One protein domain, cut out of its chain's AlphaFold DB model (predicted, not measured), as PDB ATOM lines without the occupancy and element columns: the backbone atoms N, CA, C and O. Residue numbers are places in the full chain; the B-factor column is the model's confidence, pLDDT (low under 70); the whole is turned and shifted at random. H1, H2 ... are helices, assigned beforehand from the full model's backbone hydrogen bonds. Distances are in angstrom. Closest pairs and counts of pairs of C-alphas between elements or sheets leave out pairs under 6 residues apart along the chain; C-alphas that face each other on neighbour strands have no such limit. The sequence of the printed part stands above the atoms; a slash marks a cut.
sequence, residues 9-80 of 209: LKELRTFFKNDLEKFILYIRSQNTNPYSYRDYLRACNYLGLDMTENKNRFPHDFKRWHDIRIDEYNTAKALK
ATOM      1  N   LEU A   9     -29.839 -34.776  24.561       74.38
ATOM      2  CA  LEU A   9     -31.160 -34.364  24.063       74.38
ATOM      3  C   LEU A   9     -32.014 -33.694  25.149       74.38
ATOM      4  O   LEU A   9     -33.196 -33.410  24.936       74.38
ATOM      5  N   LYS A  10     -31.427 -33.412  26.321       82.44
ATOM      6  CA  LYS A  10     -32.100 -32.707  27.423       82.44
ATOM      7  C   LYS A  10     -32.608 -31.332  26.986       82.44
ATOM      8  O   LYS A  10     -33.717 -30.959  27.347       82.44
ATOM      9  N   GLU A  11     -31.824 -30.624  26.176       86.00
ATOM     10  CA  GLU A  11     -32.170 -29.310  25.620       86.00
ATOM     11  C   GLU A  11     -33.478 -29.363  24.814       86.00
ATOM     12  O   GLU A  11     -34.414 -28.616  25.096       86.00
ATOM     13  N   LEU A  12     -33.598 -30.329  23.897       86.75
ATOM     14  CA  LEU A  12     -34.807 -30.514  23.092       86.75
ATOM     15  C   LEU A  12     -36.012 -30.955  23.916       86.75
ATOM     16  O   LEU A  12     -37.126 -30.502  23.665       86.75
ATOM     17  N   ARG A  13     -35.808 -31.805  24.926       84.12
ATOM     18  CA  ARG A  13     -36.887 -32.218  25.835       84.12
ATOM     19  C   ARG A  13     -37.437 -31.053  26.645       84.12
ATOM     20  O   ARG A  13     -38.643 -30.982  26.846       84.12
ATOM     21  N   THR A  14     -36.570 -30.152  27.099       87.19
ATOM     22  CA  THR A  14     -36.998 -28.926  27.776       87.19
ATOM     23  C   THR A  14     -37.755 -28.017  26.814       87.19
ATOM     24  O   THR A  14     -38.846 -27.558  27.142       87.19
ATOM     25  N   PHE A  15     -37.219 -27.806  25.610       88.50
ATOM     26  CA  PHE A  15     -37.815 -26.919  24.611       88.50
ATOM     27  C   PHE A  15     -39.185 -27.411  24.097       88.50
ATOM     28  O   PHE A  15     -40.101 -26.617  23.882       88.50
ATOM     29  N   PHE A  16     -39.368 -28.726  23.951       89.62
ATOM     30  CA  PHE A  16     -40.626 -29.346  23.516       89.62
ATOM     31  C   PHE A  16     -41.425 -29.984  24.654       89.62
ATOM     32  O   PHE A  16     -42.260 -30.847  24.394       89.62
ATOM     33  N   LYS A  17     -41.221 -29.573  25.912       87.88
ATOM     34  CA  LYS A  17     -41.869 -30.203  27.077       87.88
ATOM     35  C   LYS A  17     -43.391 -30.347  26.925       87.88
ATOM     36  O   LYS A  17     -43.936 -31.377  27.307       87.88
ATOM     37  N   ASN A  18     -44.046 -29.345  26.338       88.12
ATOM     38  CA  ASN A  18     -45.501 -29.314  26.149       88.12
ATOM     39  C   ASN A  18     -45.956 -29.802  24.758       88.12
ATOM     40  O   ASN A  18     -47.150 -29.924  24.527       88.12
ATOM     41  N   ASP A  19     -45.023 -30.085  23.840       88.06
ATOM     42  CA  ASP A  19     -45.291 -30.376  22.420       88.06
ATOM     43  C   ASP A  19     -44.511 -31.610  21.920       88.06
ATOM     44  O   ASP A  19     -44.212 -31.744  20.731       88.06
ATOM     45  N   LEU A  20     -44.126 -32.513  22.826       86.94
ATOM     46  CA  LEU A  20     -43.188 -33.598  22.527       86.94
ATOM     47  C   LEU A  20     -43.727 -34.566  21.466       86.94
ATOM     48  O   LEU A  20     -42.982 -35.006  20.592       86.94
ATOM     49  N   GLU A  21     -45.022 -34.874  21.511       88.12
ATOM     50  CA  GLU A  21     -45.677 -35.733  20.520       88.12
ATOM     51  C   GLU A  21     -45.668 -35.091  19.131       88.12
ATOM     52  O   GLU A  21     -45.268 -35.731  18.155       88.12
ATOM     53  N   LYS A  22     -46.011 -33.799  19.053       89.88
ATOM     54  CA  LYS A  22     -45.961 -33.014  17.813       89.88
ATOM     55  C   LYS A  22     -44.546 -32.983  17.240       89.88
ATOM     56  O   LYS A  22     -44.370 -33.166  16.038       89.88
ATOM     57  N   PHE A  23     -43.537 -32.825  18.094       90.19
ATOM     58  CA  PHE A  23     -42.135 -32.882  17.692       90.19
ATOM     59  C   PHE A  23     -41.736 -34.252  17.129       90.19
ATOM     60  O   PHE A  23     -41.141 -34.321  16.057       90.19
ATOM     61  N   ILE A  24     -42.106 -35.353  17.787       88.00
ATOM     62  CA  ILE A  24     -41.795 -36.706  17.294       88.00
ATOM     63  C   ILE A  24     -42.469 -36.972  15.941       88.00
ATOM     64  O   ILE A  24     -41.839 -37.547  15.050       88.00
ATOM     65  N   LEU A  25     -43.730 -36.559  15.774       91.94
ATOM     66  CA  LEU A  25     -44.452 -36.684  14.505       91.94
ATOM     67  C   LEU A  25     -43.788 -35.860  13.401       91.94
ATOM     68  O   LEU A  25     -43.577 -36.368  12.302       91.94
ATOM     69  N   TYR A  26     -43.394 -34.628  13.716       91.94
ATOM     70  CA  TYR A  26     -42.685 -33.755  12.793       91.94
ATOM     71  C   TYR A  26     -41.361 -34.369  12.320       91.94
ATOM     72  O   TYR A  26     -41.153 -34.502  11.114       91.94
ATOM     73  N   ILE A  27     -40.510 -34.827  13.247       91.88
ATOM     74  CA  ILE A  27     -39.215 -35.455  12.933       91.88
ATOM     75  C   ILE A  27     -39.394 -36.649  11.984       91.88
ATOM     76  O   ILE A  27     -38.645 -36.786  11.018       91.88
ATOM     77  N   ARG A  28     -40.426 -37.474  12.215       90.12
ATOM     78  CA  ARG A  28     -40.774 -38.591  11.321       90.12
ATOM     79  C   ARG A  28     -41.256 -38.110   9.953       90.12
ATOM     80  O   ARG A  28     -40.800 -38.637   8.947       90.12
ATOM     81  N   SER A  29     -42.146 -37.116   9.910       91.12
ATOM     82  CA  SER A  29     -42.703 -36.589   8.653       91.12
ATOM     83  C   SER A  29     -41.645 -35.953   7.749       91.12
ATOM     84  O   SER A  29     -41.727 -36.060   6.532       91.12
ATOM     85  N   GLN A  30     -40.631 -35.335   8.352       90.00
ATOM     86  CA  GLN A  30     -39.528 -34.671   7.661       90.00
ATOM     87  C   GLN A  30     -38.349 -35.612   7.378       90.00
ATOM     88  O   GLN A  30     -37.326 -35.164   6.867       90.00
ATOM     89  N   ASN A  31     -38.465 -36.900   7.734       89.25
ATOM     90  CA  ASN A  31     -37.406 -37.905   7.609       89.25
ATOM     91  C   ASN A  31     -36.047 -37.430   8.171       89.25
ATOM     92  O   ASN A  31     -35.001 -37.586   7.542       89.25
ATOM     93  N   THR A  32     -36.076 -36.802   9.349       87.06
ATOM     94  CA  THR A  32     -34.892 -36.241  10.019       87.06
ATOM     95  C   THR A  32     -34.668 -36.904  11.380       87.06
ATOM     96  O   THR A  32     -35.386 -37.828  11.768       87.06
ATOM     97  N   ASN A  33     -33.655 -36.462  12.124       88.50
ATOM     98  CA  ASN A  33     -33.323 -36.983  13.443       88.50
ATOM     99  C   ASN A  33     -33.233 -35.863  14.506       88.50
ATOM    100  O   ASN A  33     -33.050 -34.689  14.172       88.50
ATOM    101  N   PRO A  34     -33.354 -36.207  15.804       87.06
ATOM    102  CA  PRO A  34     -33.296 -35.225  16.884       87.06
ATOM    103  C   PRO A  34     -31.965 -34.468  16.993       87.06
ATOM    104  O   PRO A  34     -31.976 -33.325  17.433       87.06
ATOM    105  N   TYR A  35     -30.829 -35.053  16.598       88.31
ATOM    106  CA  TYR A  35     -29.528 -34.376  16.668       88.31
ATOM    107  C   TYR A  35     -29.440 -33.248  15.637       88.31
ATOM    108  O   TYR A  35     -29.132 -32.121  16.010       88.31
ATOM    109  N   SER A  36     -29.857 -33.495  14.392       90.06
ATOM    110  CA  SER A  36     -29.948 -32.452  13.361       90.06
ATOM    111  C   SER A  36     -30.897 -31.324  13.775       90.06
ATOM    112  O   SER A  36     -30.602 -30.149  13.582       90.06
ATOM    113  N   TYR A  37     -32.026 -31.638  14.425       92.94
ATOM    114  CA  TYR A  37     -32.888 -30.585  14.974       92.94
ATOM    115  C   TYR A  37     -32.218 -29.814  16.120       92.94
ATOM    116  O   TYR A  37     -32.410 -28.605  16.237       92.94
ATOM    117  N   ARG A  38     -31.415 -30.475  16.964       92.00
ATOM    118  CA  ARG A  38     -30.642 -29.796  18.016       92.00
ATOM    119  C   ARG A  38     -29.674 -28.782  17.418       92.00
ATOM    120  O   ARG A  38     -29.605 -27.662  17.916       92.00
ATOM    121  N   ASP A  39     -28.968 -29.161  16.360       91.75
ATOM    122  CA  ASP A  39     -28.017 -28.279  15.684       91.75
ATOM    123  C   ASP A  39     -28.735 -27.082  15.054       91.75
ATOM    124  O   ASP A  39     -28.342 -25.936  15.283       91.75
ATOM    125  N   TYR A  40     -29.870 -27.324  14.394       94.38
ATOM    126  CA  TYR A  40     -30.749 -26.266  13.898       94.38
ATOM    127  C   TYR A  40     -31.246 -25.325  15.005       94.38
ATOM    128  O   TYR A  40     -31.171 -24.108  14.850       94.38
ATOM    129  N   LEU A  41     -31.725 -25.855  16.137       93.62
ATOM    130  CA  LEU A  41     -32.198 -25.046  17.266       93.62
ATOM    131  C   LEU A  41     -31.080 -24.155  17.818       93.62
ATOM    132  O   LEU A  41     -31.307 -22.978  18.089       93.62
ATOM    133  N   ARG A  42     -29.865 -24.697  17.961       93.50
ATOM    134  CA  ARG A  42     -28.696 -23.935  18.421       93.50
ATOM    135  C   ARG A  42     -28.311 -22.837  17.442       93.50
ATOM    136  O   ARG A  42     -28.063 -21.717  17.881       93.50
ATOM    137  N   ALA A  43     -28.301 -23.140  16.144       93.50
ATOM    138  CA  ALA A  43     -28.056 -22.152  15.102       93.50
ATOM    139  C   ALA A  43     -29.107 -21.035  15.139       93.50
ATOM    140  O   ALA A  43     -28.751 -19.863  15.193       93.50
ATOM    141  N   CYS A  44     -30.394 -21.380  15.226       94.69
ATOM    142  CA  CYS A  44     -31.477 -20.401  15.299       94.69
ATOM    143  C   CYS A  44     -31.381 -19.501  16.533       94.69
ATOM    144  O   CYS A  44     -31.496 -18.284  16.411       94.69
ATOM    145  N   ASN A  45     -31.119 -20.082  17.707       93.69
ATOM    146  CA  ASN A  45     -30.945 -19.320  18.942       93.69
ATOM    147  C   ASN A  45     -29.731 -18.382  18.862       93.69
ATOM    148  O   ASN A  45     -29.811 -17.243  19.311       93.69
ATOM    149  N   TYR A  46     -28.619 -18.837  18.273       92.31
ATOM    150  CA  TYR A  46     -27.429 -18.006  18.075       92.31
ATOM    151  C   TYR A  46     -27.692 -16.841  17.111       92.31
ATOM    152  O   TYR A  46     -27.237 -15.728  17.353       92.31
ATOM    153  N   LEU A  47     -28.454 -17.092  16.043       92.31
ATOM    154  CA  LEU A  47     -28.856 -16.091  15.052       92.31
ATOM    155  C   LEU A  47     -29.993 -15.174  15.543       92.31
ATOM    156  O   LEU A  47     -30.397 -14.268  14.819       92.31
ATOM    157  N   GLY A  48     -30.518 -15.390  16.756       93.12
ATOM    158  CA  GLY A  48     -31.580 -14.570  17.346       93.12
ATOM    159  C   GLY A  48     -32.965 -14.787  16.731       93.12
ATOM    160  O   GLY A  48     -33.816 -13.902  16.820       93.12
ATOM    161  N   LEU A  49     -33.207 -15.935  16.093       93.31
ATOM    162  CA  LEU A  49     -34.509 -16.262  15.513       93.31
ATOM    163  C   LEU A  49     -35.527 -16.614  16.598       93.31
ATOM    164  O   LEU A  49     -35.234 -17.356  17.538       93.31
ATOM    165  N   ASP A  50     -36.758 -16.132  16.428       92.12
ATOM    166  CA  ASP A  50     -37.854 -16.438  17.343       92.12
ATOM    167  C   ASP A  50     -38.367 -17.869  17.126       92.12
ATOM    168  O   ASP A  50     -39.136 -18.166  16.207       92.12
ATOM    169  N   MET A  51     -37.944 -18.773  18.008       91.69
ATOM    170  CA  MET A  51     -38.327 -20.183  17.984       91.69
ATOM    171  C   MET A  51     -39.743 -20.454  18.521       91.69
ATOM    172  O   MET A  51     -40.169 -21.611  18.548       91.69
ATOM    173  N   THR A  52     -40.493 -19.424  18.933       89.81
ATOM    174  CA  THR A  52     -41.924 -19.549  19.251       89.81
ATOM    175  C   THR A  52     -42.795 -19.525  17.992       89.81
ATOM    176  O   THR A  52     -43.868 -20.136  17.971       89.81
ATOM    177  N   GLU A  53     -42.313 -18.913  16.905       91.31
ATOM    178  CA  GLU A  53     -43.016 -18.880  15.626       91.31
ATOM    179  C   GLU A  53     -43.034 -20.273  14.976       91.31
ATOM    180  O   GLU A  53     -41.990 -20.887  14.746       91.31
ATOM    181  N   ASN A  54     -44.218 -20.764  14.586       88.69
ATOM    182  CA  ASN A  54     -44.358 -22.097  13.975       88.69
ATOM    183  C   ASN A  54     -43.475 -22.288  12.731       88.69
ATOM    184  O   ASN A  54     -42.963 -23.382  12.535       88.69
ATOM    185  N   LYS A  55     -43.260 -21.247  11.913       90.50
ATOM    186  CA  LYS A  55     -42.406 -21.330  10.713       90.50
ATOM    187  C   LYS A  55     -40.938 -21.652  11.044       90.50
ATOM    188  O   LYS A  55     -40.285 -22.321  10.253       90.50
ATOM    189  N   ASN A  56     -40.448 -21.222  12.212       91.31
ATOM    190  CA  ASN A  56     -39.086 -21.491  12.680       91.31
ATOM    191  C   ASN A  56     -39.048 -22.764  13.535       91.31
ATOM    192  O   ASN A  56     -38.101 -23.537  13.445       91.31
ATOM    193  N   ARG A  57     -40.094 -23.005  14.336       91.25
ATOM    194  CA  ARG A  57     -40.221 -24.173  15.222       91.25
ATOM    195  C   ARG A  57     -40.500 -25.479  14.472       91.25
ATOM    196  O   ARG A  57     -40.083 -26.544  14.909       91.25
ATOM    197  N   PHE A  58     -41.220 -25.406  13.358       92.38
ATOM    198  CA  PHE A  58     -41.591 -26.537  12.507       92.38
ATOM    199  C   PHE A  58     -41.531 -26.122  11.025       92.38
ATOM    200  O   PHE A  58     -42.576 -25.980  10.383       92.38
ATOM    201  N   PRO A  59     -40.329 -25.874  10.473       92.94
ATOM    202  CA  PRO A  59     -40.181 -25.484   9.076       92.94
ATOM    203  C   PRO A  59     -40.729 -26.556   8.124       92.94
ATOM    204  O   PRO A  59     -40.599 -27.752   8.363       92.94
ATOM    205  N   HIS A  60     -41.347 -26.133   7.019       89.81
ATOM    206  CA  HIS A  60     -41.999 -27.071   6.096       89.81
ATOM    207  C   HIS A  60     -41.002 -28.003   5.383       89.81
ATOM    208  O   HIS A  60     -41.309 -29.179   5.182       89.81
ATOM    209  N   ASP A  61     -39.832 -27.475   5.027       92.06
ATOM    210  CA  ASP A  61     -38.701 -28.218   4.468       92.06
ATOM    211  C   ASP A  61     -37.546 -28.143   5.469       92.06
ATOM    212  O   ASP A  61     -36.735 -27.210   5.448       92.06
ATOM    213  N   PHE A  62     -37.528 -29.090   6.409       93.38
ATOM    214  CA  PHE A  62     -36.556 -29.073   7.496       93.38
ATOM    215  C   PHE A  62     -35.125 -29.083   6.974       93.38
ATOM    216  O   PHE A  62     -34.300 -28.333   7.480       93.38
ATOM    217  N   LYS A  63     -34.831 -29.917   5.971       92.62
ATOM    218  CA  LYS A  63     -33.470 -30.087   5.459       92.62
ATOM    219  C   LYS A  63     -32.950 -28.781   4.869       92.62
ATOM    220  O   LYS A  63     -31.875 -28.330   5.243       92.62
ATOM    221  N   ARG A  64     -33.747 -28.131   4.020       93.31
ATOM    222  CA  ARG A  64     -33.363 -26.851   3.424       93.31
ATOM    223  C   ARG A  64     -33.120 -25.776   4.481       93.31
ATOM    224  O   ARG A  64     -32.113 -25.078   4.418       93.31
ATOM    225  N   TRP A  65     -34.038 -25.619   5.435       94.44
ATOM    226  CA  TRP A  65     -33.900 -24.594   6.474       94.44
ATOM    227  C   TRP A  65     -32.771 -24.905   7.450       94.44
ATOM    228  O   TRP A  65     -32.070 -23.988   7.863       94.44
ATOM    229  N   HIS A  66     -32.558 -26.178   7.777       94.56
ATOM    230  CA  HIS A  66     -31.401 -26.628   8.537       94.56
ATOM    231  C   HIS A  66     -30.105 -26.177   7.866       94.56
ATOM    232  O   HIS A  66     -29.327 -25.455   8.484       94.56
ATOM    233  N   ASP A  67     -29.913 -26.528   6.597       92.69
ATOM    234  CA  ASP A  67     -28.666 -26.250   5.884       92.69
ATOM    235  C   ASP A  67     -28.403 -24.739   5.777       92.69
ATOM    236  O   ASP A  67     -27.295 -24.291   6.062       92.69
ATOM    237  N   ILE A  68     -29.442 -23.939   5.494       94.75
ATOM    238  CA  ILE A  68     -29.345 -22.469   5.475       94.75
ATOM    239  C   ILE A  68     -28.934 -21.916   6.846       94.75
ATOM    240  O   ILE A  68     -28.023 -21.098   6.929       94.75
ATOM    241  N   ARG A  69     -29.582 -22.344   7.939       94.75
ATOM    242  CA  ARG A  69     -29.277 -21.798   9.274       94.75
ATOM    243  C   ARG A  69     -27.911 -22.224   9.784       94.75
ATOM    244  O   ARG A  69     -27.268 -21.447  10.480       94.75
ATOM    245  N   ILE A  70     -27.464 -23.432   9.455       94.56
ATOM    246  CA  ILE A  70     -26.117 -23.888   9.804       94.56
ATOM    247  C   ILE A  70     -25.062 -23.069   9.052       94.56
ATOM    248  O   ILE A  70     -24.078 -22.659   9.665       94.56
ATOM    249  N   ASP A  71     -25.280 -22.779   7.769       93.38
ATOM    250  CA  ASP A  71     -24.384 -21.934   6.975       93.38
ATOM    251  C   ASP A  71     -24.307 -20.496   7.516       93.38
ATOM    252  O   ASP A  71     -23.217 -19.982   7.787       93.38
ATOM    253  N   GLU A  72     -25.457 -19.874   7.794       93.06
ATOM    254  CA  GLU A  72     -25.529 -18.546   8.417       93.06
ATOM    255  C   GLU A  72     -24.846 -18.522   9.790       93.06
ATOM    256  O   GLU A  72     -24.103 -17.593  10.108       93.06
ATOM    257  N   TYR A  73     -25.064 -19.554  10.606       91.44
ATOM    258  CA  TYR A  73     -24.431 -19.697  11.914       91.44
ATOM    259  C   TYR A  73     -22.910 -19.818  11.807       91.44
ATOM    260  O   TYR A  73     -22.190 -19.144  12.547       91.44
ATOM    261  N   ASN A  74     -22.410 -20.645  10.887       89.56
ATOM    262  CA  ASN A  74     -20.977 -20.807  10.657       89.56
ATOM    263  C   ASN A  74     -20.350 -19.505  10.156       89.56
ATOM    264  O   ASN A  74     -19.301 -19.105  10.655       89.56
ATOM    265  N   THR A  75     -21.026 -18.808   9.241       90.25
ATOM    266  CA  THR A  75     -20.595 -17.503   8.728       90.25
ATOM    267  C   THR A  75     -20.550 -16.456   9.840       90.25
ATOM    268  O   THR A  75     -19.538 -15.781  10.018       90.25
ATOM    269  N   ALA A  76     -21.607 -16.349  10.650       88.50
ATOM    270  CA  ALA A  76     -21.661 -15.419  11.775       88.50
ATOM    271  C   ALA A  76     -20.583 -15.730  12.824       88.50
ATOM    272  O   ALA A  76     -19.939 -14.814  13.342       88.50
ATOM    273  N   LYS A  77     -20.337 -17.014  13.106       85.88
ATOM    274  CA  LYS A  77     -19.241 -17.437  13.982       85.88
ATOM    275  C   LYS A  77     -17.874 -17.072  13.425       85.88
ATOM    276  O   LYS A  77     -17.059 -16.570  14.186       85.88
ATOM    277  N   ALA A  78     -17.633 -17.310  12.138       80.12
ATOM    278  CA  ALA A  78     -16.371 -16.973  11.494       80.12
ATOM    279  C   ALA A  78     -16.114 -15.459  11.523       80.12
ATOM    280  O   ALA A  78     -15.027 -15.034  11.893       80.12
ATOM    281  N   LEU A  79     -17.133 -14.645  11.229       83.69
ATOM    282  CA  LEU A  79     -17.041 -13.186  11.313       83.69
ATOM    283  C   LEU A  79     -16.776 -12.707  12.742       83.69
ATOM    284  O   LEU A  79     -15.959 -11.814  12.954       83.69
ATOM    285  N   LYS A  80     -17.458 -13.292  13.732       80.50
ATOM    286  CA  LYS A  80     -17.241 -12.951  15.137       80.50
ATOM    287  C   LYS A  80     -15.837 -13.343  15.597       80.50
ATOM    288  O   LYS A  80     -15.185 -12.534  16.244       80.50
TER     289      LYS A  80
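Overview. This is residues 9 to 80 of the 209 residues of an uncharacterized protein of Firmicutes bacterium (UniProt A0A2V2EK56). H3 forms the middle of a small elongated group of helices, with short H1 on one side of its first residues and the long H5 slanting past it on the opposite side. H2 lies at one end of the long axis and the last residues of H5 at the other, while tiny H4 lies on the looped stretch between H3 and H5. The printed part has 72 residues, with five named helices in the order H1 to H5 and no named strand; the class is all helix. It is compact, with a radius of gyration of the C-alphas of 12.0 A and spans of 38 by 22 by 21 A.

Along the chain. H1, residues 9 to 15, begins at C-alpha 9 (-31.160, -34.364, 24.063) and is 10.0 A long from first to last C-alpha. H2, residues 20 to 29, measures 14.2 A. H3, residues 34 to 46, measures 18.2 A from C-alpha 34 (-33.296, -35.225, 16.884). H4, residues 54 to 57, measures 4.8 A. H5, residues 62 to 80, measures 26.3 A and ends at C-alpha 80 (-17.241, -12.951, 15.137).

Arrangement. H1 touches residues 34 to 38 of H3 alone, with C-alphas 12 and 38 closest at 6.6 A, at a steep tilt of 56 degrees, the same way. H2 is close to H1 but not clearly touching, with the closest C-alphas, 13 and 20, 7.2 A apart. H2 is also close to H3 but not clearly touching, with C-alphas 27 and 34 closest at 7.1 A; at 72 degrees they are only just about perpendicular. H3 and H4 are near each other. H5 touches H3 with residues 66 to 73 alone, C-alphas 40 and 66 being closest at 5.4 A, at a steep tilt of 44 degrees, the same way. H2 and H5 are apart. Every O i to N i+4 pair is within hydrogen-bond range in H1, H2, H3 and H5; H4 is too short for such a pair.

Size, cuts and confidence. The C-alphas farthest apart, those of Glu 21 and Leu 79, are 37.6 A apart. The printed part has no cut and no long link. Mean pLDDT of the printed part is 90.1, and no printed residue is under 70.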